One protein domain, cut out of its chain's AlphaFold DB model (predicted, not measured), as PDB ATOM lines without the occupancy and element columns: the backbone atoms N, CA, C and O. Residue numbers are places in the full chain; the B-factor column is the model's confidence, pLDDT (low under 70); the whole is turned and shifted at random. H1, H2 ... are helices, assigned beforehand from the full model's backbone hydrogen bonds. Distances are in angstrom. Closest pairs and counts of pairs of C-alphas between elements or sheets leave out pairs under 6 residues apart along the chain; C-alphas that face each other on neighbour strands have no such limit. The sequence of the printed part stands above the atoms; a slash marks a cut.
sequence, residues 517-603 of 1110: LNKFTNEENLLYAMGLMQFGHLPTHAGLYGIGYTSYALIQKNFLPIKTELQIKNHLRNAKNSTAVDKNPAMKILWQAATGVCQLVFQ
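Overview. This is residues 517 to 603 of the 1110 residues of an uncharacterized protein of Diploscapter pachys (UniProt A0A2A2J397). Look first for three helices in a row, H2, H1 and H4, with H1 in the middle, and for H3 crossing one side of the row from H2 to H4. H1 and H4 lie side by side, H2 is turned steeply against H1, and the long loop of residues 535 to 550 reaches out to 24 A from the mean of the C-alphas. The 87 printed residues hold four named helices, in the order H1, H2, H3, H4, and no named strand, and the class is all helix. The whole is compact, with a radius of gyration of the C-alphas of 12.7 A and spans of 40 by 28 by 22 A.

Along the chain. Find C-alpha 522 at (147.518, 92.275, 85.569); from there H1 runs through residues 522 to 534, 18.6 A. H2 holds residues 551 to 559, 11.4 A. H3 begins with C-alpha 565 at (148.714, 105.391, 98.030) and runs 17.1 A to residue 576. H4, residues 585 to 595, spans 15.1 A and ends with C-alpha 595 at (140.670, 108.828, 81.608).

Arrangement. Start at H1, which touches H2 at a steep tilt of 52 degrees, opposite ways; their closest C-alphas, Gly 531 and Ile 555, are 5.3 A apart. H1 touches H4 at a shallow tilt of 20 degrees, the same way, closest at the C-alphas of Ala 529 and Leu 590, 4.5 A. H3 touches H2 with residues 565 to 569 alone, about perpendicular at 77 degrees, closest at the C-alphas of Tyr 552 and Glu 565, 5.6 A. H3 touches H4 with residues 572 to 576 alone, about perpendicular at 78 degrees, closest at the C-alphas of Ala 575 and Trp 591, 7.2 A. The helix packing is mostly crossed, with one of these four pairs at a shallow tilt. H1 and H3 are near each other, and H2 and H4 are apart. In H1, H2, H3 and H4 every O i to N i+4 pair is within hydrogen-bond range.

Size, cuts and confidence. The two farthest C-alphas, Leu 544 and Gln 603, are 41.2 A apart. The printed part has no cut; the link from H1 to H2 is long, H2 to H3 tight, H3 to H4 short. Look for pLDDT under 70 at residues 541 to 549, 576 to 583 and 599 to 603; the mean of the printed part is 78.2.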
ATOM      1  N   LEU A 517     154.168  95.365  97.990       76.62
ATOM      2  CA  LEU A 517     154.876  94.858  96.811       76.62
ATOM      3  C   LEU A 517     155.025  95.937  95.730       76.62
ATOM      4  O   LEU A 517     154.041  96.398  95.162       76.62
ATOM      5  N   ASN A 518     156.266  96.271  95.364       75.12
ATOM      6  CA  ASN A 518     156.580  97.300  94.355       75.12
ATOM      7  C   ASN A 518     156.135  96.971  92.911       75.12
ATOM      8  O   ASN A 518     156.205  97.845  92.048       75.12
ATOM      9  N   LYS A 519     155.717  95.734  92.617       82.81
ATOM     10  CA  LYS A 519     155.218  95.319  91.294       82.81
ATOM     11  C   LYS A 519     153.696  95.218  91.299       82.81
ATOM     12  O   LYS A 519     153.131  94.764  92.287       82.81
ATOM     13  N   PHE A 520     153.067  95.584  90.185       86.62
ATOM     14  CA  PHE A 520     151.632  95.415  89.946       86.62
ATOM     15  C   PHE A 520     151.389  94.250  88.983       86.62
ATOM     16  O   PHE A 520     151.973  94.232  87.896       86.62
ATOM     17  N   THR A 521     150.533  93.297  89.355       86.25
ATOM     18  CA  THR A 521     150.083  92.227  88.445       86.25
ATOM     19  C   THR A 521     148.987  92.718  87.485       86.25
ATOM     20  O   THR A 521     148.460  93.822  87.634       86.25
ATOM     21  N   ASN A 522     148.614  91.917  86.481       84.56
ATOM     22  CA  ASN A 522     147.518  92.275  85.569       84.56
ATOM     23  C   ASN A 522     146.167  92.341  86.298       84.56
ATOM     24  O   ASN A 522     145.333  93.189  85.993       84.56
ATOM     25  N   GLU A 523     145.987  91.489  87.297       86.25
ATOM     26  CA  GLU A 523     144.797  91.375  88.132       86.25
ATOM     27  C   GLU A 523     144.701  92.588  89.069       86.25
ATOM     28  O   GLU A 523     143.649  93.220  89.152       86.25
ATOM     29  N   GLU A 524     145.824  93.009  89.666       89.12
ATOM     30  CA  GLU A 524     145.919  94.272  90.413       89.12
ATOM     31  C   GLU A 524     145.625  95.498  89.533       89.12
ATOM     32  O   GLU A 524     145.004  96.454  89.993       89.12
ATOM     33  N   ASN A 525     146.013  95.477  88.253       89.50
ATOM     34  CA  ASN A 525     145.685  96.549  87.306       89.50
ATOM     35  C   ASN A 525     144.178  96.619  86.998       89.50
ATOM     36  O   ASN A 525     143.645  97.716  86.829       89.50
ATOM     37  N   LEU A 526     143.479  95.478  86.962       88.56
ATOM     38  CA  LEU A 526     142.021  95.422  86.792       88.56
ATOM     39  C   LEU A 526     141.279  95.843  88.073       88.56
ATOM     40  O   LEU A 526     140.342  96.635  87.994       88.56
ATOM     41  N   LEU A 527     141.746  95.412  89.250       90.56
ATOM     42  CA  LEU A 527     141.279  95.893  90.562       90.56
ATOM     43  C   LEU A 527     141.444  97.415  90.693       90.56
ATOM     44  O   LEU A 527     140.511  98.111  91.094       90.56
ATOM     45  N   TYR A 528     142.589  97.960  90.278       91.50
ATOM     46  CA  TYR A 528     142.812  99.407  90.257       91.50
ATOM     47  C   TYR A 528     141.870 100.113  89.264       91.50
ATOM     48  O   TYR A 528     141.301 101.157  89.588       91.50
ATOM     49  N   ALA A 529     141.627  99.528  88.085       89.56
ATOM     50  CA  ALA A 529     140.670 100.066  87.121       89.56
ATOM     51  C   ALA A 529     139.241 100.117  87.695       89.56
ATOM     52  O   ALA A 529     138.581 101.151  87.582       89.56
ATOM     53  N   MET A 530     138.788  99.054  88.372       87.69
ATOM     54  CA  MET A 530     137.504  99.029  89.085       87.69
ATOM     55  C   MET A 530     137.437 100.122  90.159       87.69
ATOM     56  O   MET A 530     136.488 100.908  90.175       87.69
ATOM     57  N   GLY A 531     138.477 100.245  90.988       89.75
ATOM     58  CA  GLY A 531     138.574 101.279  92.017       89.75
ATOM     59  C   GLY A 531     138.512 102.714  91.467       89.75
ATOM     60  O   GLY A 531     137.799 103.551  92.017       89.75
ATOM     61  N   LEU A 532     139.176 102.998  90.338       87.81
ATOM     62  CA  LEU A 532     139.133 104.303  89.646       87.81
ATOM     63  C   LEU A 532     137.785 104.621  88.976       87.81
ATOM     64  O   LEU A 532     137.510 105.785  88.650       87.81
ATOM     65  N   MET A 533     136.942 103.614  88.744       84.88
ATOM     66  CA  MET A 533     135.548 103.827  88.351       84.88
ATOM     67  C   MET A 533     134.671 104.061  89.582       84.88
ATOM     68  O   MET A 533     134.003 105.091  89.651       84.88
ATOM     69  N   GLN A 534     134.725 103.166  90.575       86.12
ATOM     70  CA  GLN A 534     133.886 103.221  91.777       86.12
ATOM     71  C   GLN A 534     134.116 104.500  92.589       86.12
ATOM     72  O   GLN A 534     133.167 105.229  92.871       86.12
ATOM     73  N   PHE A 535     135.370 104.826  92.905       86.00
ATOM     74  CA  PHE A 535     135.743 106.035  93.649       86.00
ATOM     75  C   PHE A 535     136.058 107.225  92.731       86.00
ATOM     76  O   PHE A 535     136.482 108.278  93.197       86.00
ATOM     77  N   GLY A 536     135.794 107.104  91.424       78.50
ATOM     78  CA  GLY A 536     136.022 108.149  90.421       78.50
ATOM     79  C   GLY A 536     135.097 109.374  90.514       78.50
ATOM     80  O   GLY A 536     135.129 110.212  89.611       78.50
ATOM     81  N   HIS A 537     134.270 109.442  91.559       78.62
ATOM     82  CA  HIS A 537     133.435 110.580  91.955       78.62
ATOM     83  C   HIS A 537     134.017 111.362  93.150       78.62
ATOM     84  O   HIS A 537     133.539 112.452  93.449       78.62
ATOM     85  N   LEU A 538     135.030 110.814  93.830       80.81
ATOM     86  CA  LEU A 538     135.703 111.423  94.978       80.81
ATOM     87  C   LEU A 538     136.975 112.159  94.537       80.81
ATOM     88  O   LEU A 538     137.583 111.782  93.527       80.81
ATOM     89  N   PRO A 539     137.413 113.188  95.282       73.19
ATOM     90  CA  PRO A 539     138.638 113.897  94.959       73.19
ATOM     91  C   PRO A 539     139.868 112.990  95.125       73.19
ATOM     92  O   PRO A 539     139.943 112.115  95.991       73.19
ATOM     93  N   THR A 540     140.855 113.211  94.260       72.50
ATOM     94  CA  THR A 540     142.135 112.480  94.238       72.50
ATOM     95  C   THR A 540     143.050 112.841  95.415       72.50
ATOM     96  O   THR A 540     143.981 112.103  95.719       72.50
ATOM     97  N   HIS A 541     142.781 113.974  96.059       66.75
ATOM     98  CA  HIS A 541     143.480 114.533  97.216       66.75
ATOM     99  C   HIS A 541     142.444 114.902  98.290       66.75
ATOM    100  O   HIS A 541     141.265 115.084  97.975       66.75
ATOM    101  N   ALA A 542     142.866 115.029  99.548       63.31
ATOM    102  CA  ALA A 542     142.006 115.551 100.606       63.31
ATOM    103  C   ALA A 542     141.976 117.085 100.510       63.31
ATOM    104  O   ALA A 542     142.968 117.743 100.794       63.31
ATOM    105  N   GLY A 543     140.855 117.664 100.071       56.66
ATOM    106  CA  GLY A 543     140.698 119.124 100.029       56.66
ATOM    107  C   GLY A 543     140.537 119.750 101.422       56.66
ATOM    108  O   GLY A 543     140.263 119.034 102.389       56.66
ATOM    109  N   LEU A 544     140.584 121.091 101.487       46.00
ATOM    110  CA  LEU A 544     140.528 121.969 102.683       46.00
ATOM    111  C   LEU A 544     139.314 121.779 103.637       46.00
ATOM    112  O   LEU A 544     139.105 122.547 104.572       46.00
ATOM    113  N   TYR A 545     138.467 120.779 103.397       45.84
ATOM    114  CA  TYR A 545     137.256 120.481 104.164       45.84
ATOM    115  C   TYR A 545     137.304 119.126 104.887       45.84
ATOM    116  O   TYR A 545     136.280 118.672 105.393       45.84
ATOM    117  N   GLY A 546     138.468 118.467 104.943       48.62
ATOM    118  CA  GLY A 546     138.685 117.300 105.810       48.62
ATOM    119  C   GLY A 546     137.812 116.082 105.486       48.62
ATOM    120  O   GLY A 546     137.508 115.287 106.374       48.62
ATOM    121  N   ILE A 547     137.384 115.924 104.227       52.66
ATOM    122  CA  ILE A 547     136.621 114.752 103.772       52.66
ATOM    123  C   ILE A 547     137.557 113.537 103.844       52.66
ATOM    124  O   ILE A 547     138.405 113.346 102.978       52.66
ATOM    125  N   GLY A 548     137.423 112.754 104.918       57.00
ATOM    126  CA  GLY A 548     138.505 111.946 105.502       57.00
ATOM    127  C   GLY A 548     139.071 110.764 104.707       57.00
ATOM    128  O   GLY A 548     139.841 110.001 105.281       57.00
ATOM    129  N   TYR A 549     138.722 110.587 103.429       66.81
ATOM    130  CA  TYR A 549     139.314 109.566 102.559       66.81
ATOM    131  C   TYR A 549     139.474 110.076 101.120       66.81
ATOM    132  O   TYR A 549     138.496 110.463 100.477       66.81
ATOM    133  N   THR A 550     140.701 110.024 100.592       81.31
ATOM    134  CA  THR A 550     140.982 110.277  99.169       81.31
ATOM    135  C   THR A 550     140.474 109.113  98.309       81.31
ATOM    136  O   THR A 550     140.279 107.992  98.797       81.31
ATOM    137  N   SER A 551     140.308 109.326  96.999       84.94
ATOM    138  CA  SER A 551     140.003 108.207  96.098       84.94
ATOM    139  C   SER A 551     141.117 107.146  96.082       84.94
ATOM    140  O   SER A 551     140.804 105.961  95.984       84.94
ATOM    141  N   TYR A 552     142.394 107.511  96.269       88.88
ATOM    142  CA  TYR A 552     143.489 106.536  96.380       88.88
ATOM    143  C   TYR A 552     143.497 105.775  97.715       88.88
ATOM    144  O   TYR A 552     143.726 104.566  97.690       88.88
ATOM    145  N   ALA A 553     143.159 106.412  98.838       87.81
ATOM    146  CA  ALA A 553     143.023 105.766 100.146       87.81
ATOM    147  C   ALA A 553     141.966 104.652 100.115       87.81
ATOM    148  O   ALA A 553     142.181 103.547 100.618       87.81
ATOM    149  N   LEU A 554     140.826 104.905  99.460       88.75
ATOM    150  CA  LEU A 554     139.771 103.904  99.288       88.75
ATOM    151  C   LEU A 554     140.143 102.814  98.274       88.75
ATOM    152  O   LEU A 554     139.722 101.669  98.442       88.75
ATOM    153  N   ILE A 555     140.959 103.119  97.263       90.94
ATOM    154  CA  ILE A 555     141.515 102.101  96.359       90.94
ATOM    155  C   ILE A 555     142.510 101.206  97.105       90.94
ATOM    156  O   ILE A 555     142.406  99.986  97.000       90.94
ATOM    157  N   GLN A 556     143.414 101.767  97.914       90.88
ATOM    158  CA  GLN A 556     144.305 100.982  98.770       90.88
ATOM    159  C   GLN A 556     143.491 100.087  99.713       90.88
ATOM    160  O   GLN A 556     143.654  98.871  99.697       90.88
ATOM    161  N   LYS A 557     142.573 100.672 100.491       88.88
ATOM    162  CA  LYS A 557     141.816  99.949 101.522       88.88
ATOM    163  C   LYS A 557     140.963  98.803 100.968       88.88
ATOM    164  O   LYS A 557     140.889  97.763 101.612       88.88
ATOM    165  N   ASN A 558     140.305  98.997  99.822       88.00
ATOM    166  CA  ASN A 558     139.281  98.063  99.333       88.00
ATOM    167  C   ASN A 558     139.715  97.209  98.125       88.00
ATOM    168  O   ASN A 558     139.093  96.182  97.875       88.00
ATOM    169  N   PHE A 559     140.745  97.613  97.370       89.62
ATOM    170  CA  PHE A 559     141.180  96.918  96.143       89.62
ATOM    171  C   PHE A 559     142.656  96.506  96.149       89.62
ATOM    172  O   PHE A 559     142.996  95.498  95.536       89.62
ATOM    173  N   LEU A 560     143.539  97.270  96.802       90.50
ATOM    174  CA  LEU A 560     144.992  97.065  96.759       90.50
ATOM    175  C   LEU A 560     145.656  97.190  98.148       90.50
ATOM    176  O   LEU A 560     146.538  98.033  98.330       90.50
ATOM    177  N   PRO A 561     145.293  96.348  99.136       85.56
ATOM    178  CA  PRO A 561     145.811  96.461 100.505       85.56
ATOM    179  C   PRO A 561     147.323  96.198 100.613       85.56
ATOM    180  O   PRO A 561     147.965  96.661 101.550       85.56
ATOM    181  N   ILE A 562     147.912  95.496  99.636       85.19
ATOM    182  CA  ILE A 562     149.357  95.218  99.533       85.19
ATOM    183  C   ILE A 562     150.142  96.292  98.752       85.19
ATOM    184  O   ILE A 562     151.273  96.044  98.318       85.19
ATOM    185  N   LYS A 563     149.547  97.473  98.550       89.25
ATOM    186  CA  LYS A 563     150.152  98.660  97.927       89.25
ATOM    187  C   LYS A 563     149.995  99.877  98.844       89.25
ATOM    188  O   LYS A 563     149.153  99.875  99.731       89.25
ATOM    189  N   THR A 564     150.777 100.930  98.617       89.12
ATOM    190  CA  THR A 564     150.595 102.247  99.260       89.12
ATOM    191  C   THR A 564     149.930 103.250  98.315       89.12
ATOM    192  O   THR A 564     150.086 103.138  97.097       89.12
ATOM    193  N   GLU A 565     149.261 104.284  98.841       88.19
ATOM    194  CA  GLU A 565     148.714 105.391  98.030       88.19
ATOM    195  C   GLU A 565     149.762 105.994  97.079       88.19
ATOM    196  O   GLU A 565     149.462 106.279  95.920       88.19
ATOM    197  N   LEU A 566     151.019 106.114  97.526       86.81
ATOM    198  CA  LEU A 566     152.122 106.608  96.702       86.81
ATOM    199  C   LEU A 566     152.508 105.628  95.580       86.81
ATOM    200  O   LEU A 566     152.739 106.065  94.454       86.81
ATOM    201  N   GLN A 567     152.542 104.314  95.840       90.00
ATOM    202  CA  GLN A 567     152.738 103.302  94.789       90.00
ATOM    203  C   GLN A 567     151.590 103.339  93.769       90.00
ATOM    204  O   GLN A 567     151.846 103.286  92.570       90.00
ATOM    205  N   ILE A 568     150.347 103.482  94.231       90.38
ATOM    206  CA  ILE A 568     149.130 103.579  93.410       90.38
ATOM    207  C   ILE A 568     149.196 104.830  92.509       90.38
ATOM    208  O   ILE A 568     149.158 104.714  91.280       90.38
ATOM    209  N   LYS A 569     149.424 106.016  93.095       88.19
ATOM    210  CA  LYS A 569     149.596 107.306  92.394       88.19
ATOM    211  C   LYS A 569     150.744 107.266  91.376       88.19
ATOM    212  O   LYS A 569     150.564 107.682  90.228       88.19
ATOM    213  N   ASN A 570     151.906 106.732  91.759       87.75
ATOM    214  CA  ASN A 570     153.079 106.657  90.882       87.75
ATOM    215  C   ASN A 570     152.915 105.627  89.761       87.75
ATOM    216  O   ASN A 570     153.340 105.890  88.638       87.75
ATOM    217  N   HIS A 571     152.265 104.490  90.013       88.69
ATOM    218  CA  HIS A 571     151.977 103.499  88.976       88.69
ATOM    219  C   HIS A 571     151.071 104.077  87.887       88.69
ATOM    220  O   HIS A 571     151.378 103.954  86.702       88.69
ATOM    221  N   LEU A 572     150.030 104.830  88.263       85.69
ATOM    222  CA  LEU A 572     149.200 105.536  87.285       85.69
ATOM    223  C   LEU A 572     149.940 106.691  86.582       85.69
ATOM    224  O   LEU A 572     149.704 106.905  85.393       85.69
ATOM    225  N   ARG A 573     150.861 107.405  87.255       83.31
ATOM    226  CA  ARG A 573     151.754 108.398  86.606       83.31
ATOM    227  C   ARG A 573     152.653 107.728  85.558       83.31
ATOM    228  O   ARG A 573     152.757 108.228  84.443       83.31
ATOM    229  N   ASN A 574     153.230 106.574  85.884       79.75
ATOM    230  CA  ASN A 574     154.103 105.804  84.996       79.75
ATOM    231  C   ASN A 574     153.334 105.175  83.825       79.75
ATOM    232  O   ASN A 574     153.844 105.149  82.705       79.75
ATOM    233  N   ALA A 575     152.091 104.734  84.046       73.75
ATOM    234  CA  ALA A 575     151.220 104.216  82.992       73.75
ATOM    235  C   ALA A 575     150.944 105.256  81.889       73.75
ATOM    236  O   ALA A 575     150.879 104.876  80.723       73.75
ATOM    237  N   LYS A 576     150.868 106.560  82.218       68.56
ATOM    238  CA  LYS A 576     150.718 107.640  81.214       68.56
ATOM    239  C   LYS A 576     151.863 107.674  80.200       68.56
ATOM    240  O   LYS A 576     151.642 107.953  79.028       68.56
ATOM    241  N   ASN A 577     153.079 107.410  80.676       65.06
ATOM    242  CA  ASN A 577     154.324 107.615  79.936       65.06
ATOM    243  C   ASN A 577     154.857 106.311  79.312       65.06
ATOM    244  O   ASN A 577     155.952 106.293  78.749       65.06
ATOM    245  N   SER A 578     154.121 105.204  79.444       63.44
ATOM    246  CA  SER A 578     154.586 103.871  79.068       63.44
ATOM    247  C   SER A 578     154.055 103.432  77.707       63.44
ATOM    248  O   SER A 578     152.855 103.244  77.514       63.44
ATOM    249  N   THR A 579     154.965 103.108  76.787       56.38
ATOM    250  CA  THR A 579     154.645 102.455  75.502       56.38
ATOM    251  C   THR A 579     154.121 101.016  75.657       56.38
ATOM    252  O   THR A 579     153.843 100.341  74.666       56.38
ATOM    253  N   ALA A 580     153.953 100.523  76.892       53.91
ATOM    254  CA  ALA A 580     153.304  99.249  77.188       53.91
ATOM    255  C   ALA A 580     151.763  99.311  77.183       53.91
ATOM    256  O   ALA A 580     151.135  98.253  77.172       53.91
ATOM    257  N   VAL A 581     151.141 100.502  77.160       58.28
ATOM    258  CA  VAL A 581     149.667 100.654  77.139       58.28
ATOM    259  C   VAL A 581     149.028  99.956  75.930       58.28
ATOM    260  O   VAL A 581     147.958  99.369  76.062       58.28
ATOM    261  N   ASP A 582     149.702  99.923  74.778       58.22
ATOM    262  CA  ASP A 582     149.221  99.198  73.591       58.22
ATOM    263  C   ASP A 582     149.586  97.706  73.570       58.22
ATOM    264  O   ASP A 582     149.062  96.962  72.743       58.22
ATOM    265  N   LYS A 583     150.456  97.252  74.480       65.44
ATOM    266  CA  LYS A 583     150.933  95.857  74.553       65.44
ATOM    267  C   LYS A 583     150.277  95.036  75.662       65.44
ATOM    268  O   LYS A 583     150.300  93.812  75.588       65.44
ATOM    269  N   ASN A 584     149.713  95.677  76.687       79.62
ATOM    270  CA  ASN A 584     149.049  95.005  77.801       79.62
ATOM    271  C   ASN A 584     147.581  95.474  77.919       79.62
ATOM    272  O   ASN A 584     147.343  96.639  78.257       79.62
ATOM    273  N   PRO A 585     146.583  94.592  77.700       81.50
ATOM    274  CA  PRO A 585     145.173  94.976  77.738       81.50
ATOM    275  C   PRO A 585     144.707  95.429  79.130       81.50
ATOM    276  O   PRO A 585     143.890  96.343  79.214       81.50
ATOM    277  N   ALA A 586     145.258  94.886  80.221       82.44
ATOM    278  CA  ALA A 586     144.931  95.337  81.576       82.44
ATOM    279  C   ALA A 586     145.452  96.762  81.843       82.44
ATOM    280  O   ALA A 586     144.765  97.567  82.473       82.44
ATOM    281  N   MET A 587     146.621  97.122  81.295       82.56
ATOM    282  CA  MET A 587     147.130  98.502  81.351       82.56
ATOM    283  C   MET A 587     146.282  99.457  80.501       82.56
ATOM    284  O   MET A 587     146.015 100.583  80.923       82.56
ATOM    285  N   LYS A 588     145.794  98.999  79.341       83.44
ATOM    286  CA  LYS A 588     144.861  99.751  78.490       83.44
ATOM    287  C   LYS A 588     143.532 100.026  79.196       83.44
ATOM    288  O   LYS A 588     143.062 101.162  79.177       83.44
ATOM    289  N   ILE A 589     142.973  99.023  79.874       84.81
ATOM    290  CA  ILE A 589     141.754  99.144  80.689       84.81
ATOM    291  C   ILE A 589     141.973 100.110  81.862       84.81
ATOM    292  O   ILE A 589     141.163 101.017  82.056       84.81
ATOM    293  N   LEU A 590     143.096 100.001  82.588       87.19
ATOM    294  CA  LEU A 590     143.445 100.944  83.657       87.19
ATOM    295  C   LEU A 590     143.517 102.389  83.143       87.19
ATOM    296  O   LEU A 590     142.972 103.304  83.763       87.19
ATOM    297  N   TRP A 591     144.140 102.601  81.982       83.31
ATOM    298  CA  TRP A 591     144.251 103.926  81.376       83.31
ATOM    299  C   TRP A 591     142.899 104.478  80.900       83.31
ATOM    300  O   TRP A 591     142.592 105.655  81.112       83.31
ATOM    301  N   GLN A 592     142.034 103.632  80.337       83.25
ATOM    302  CA  GLN A 592     140.653 103.994  80.005       83.25
ATOM    303  C   GLN A 592     139.831 104.347  81.258       83.25
ATOM    304  O   GLN A 592     139.036 105.288  81.231       83.25
ATOM    305  N   ALA A 593     140.019 103.632  82.374       85.12
ATOM    306  CA  ALA A 593     139.319 103.905  83.630       85.12
ATOM    307  C   ALA A 593     139.774 105.244  84.232       85.12
ATOM    308  O   ALA A 593     138.943 106.092  84.564       85.12
ATOM    309  N   ALA A 594     141.089 105.484  84.255       82.94
ATOM    310  CA  ALA A 594     141.697 106.736  84.699       82.94
ATOM    311  C   ALA A 594     141.302 107.948  83.838       82.94
ATOM    312  O   ALA A 594     141.106 109.048  84.362       82.94
ATOM    313  N   THR A 595     141.162 107.777  82.521       80.62
ATOM    314  CA  THR A 595     140.670 108.828  81.608       80.62
ATOM    315  C   THR A 595     139.151 109.007  81.665       80.62
ATOM    316  O   THR A 595     138.653 110.051  81.248       80.62
ATOM    317  N   GLY A 596     138.416 108.064  82.262       75.56
ATOM    318  CA  GLY A 596     136.958 108.101  82.384       75.56
ATOM    319  C   GLY A 596     136.210 107.667  81.123       75.56
ATOM    320  O   GLY A 596     135.026 107.963  81.008       75.56
ATOM    321  N   VAL A 597     136.896 106.983  80.202       70.31
ATOM    322  CA  VAL A 597     136.377 106.508  78.905       70.31
ATOM    323  C   VAL A 597     136.104 104.991  78.923       70.31
ATOM    324  O   VAL A 597     135.514 104.455  77.990       70.31
ATOM    325  N   CYS A 598     136.501 104.277  79.982       72.00
ATOM    326  CA  CYS A 598     136.213 102.848  80.115       72.00
ATOM    327  C   CYS A 598     134.716 102.585  80.319       72.00
ATOM    328  O   CYS A 598     134.118 103.058  81.284       72.00
ATOM    329  N   GLN A 599     134.150 101.756  79.445       64.44
ATOM    330  CA  GLN A 599     132.926 101.010  79.706       64.44
ATOM    331  C   GLN A 599     133.324  99.547  79.924       64.44
ATOM    332  O   GLN A 599     133.596  98.834  78.957       64.44
ATOM    333  N   LEU A 600     133.377  99.087  81.181       62.62
ATOM    334  CA  LEU A 600     133.503  97.654  81.463       62.62
ATOM    335  C   LEU A 600     132.174  96.961  81.151       62.62
ATOM    336  O   LEU A 600     131.279  96.877  81.991       62.62
ATOM    337  N   VAL A 601     132.057  96.453  79.926       61.50
ATOM    338  CA  VAL A 601     131.005  95.507  79.558       61.50
ATOM    339  C   VAL A 601     131.407  94.136  80.093       61.50
ATOM    340  O   VAL A 601     132.168  93.409  79.457       61.50
ATOM    341  N   PHE A 602     130.898  93.784  81.273       61.03
ATOM    342  CA  PHE A 602     130.982  92.423  81.796       61.03
ATOM    343  C   PHE A 602     130.148  91.499  80.901       61.03
ATOM    344  O   PHE A 602     128.925  91.430  81.030       61.03
ATOM    345  N   GLN A 603     130.800  90.820  79.957       58.06
ATOM    346  CA  GLN A 603     130.140  89.796  79.151       58.06
ATOM    347  C   GLN A 603     129.759  88.615  80.050       58.06
ATOM    348  O   GLN A 603     130.506  88.246  80.955       58.06
TER     349      GLN A 603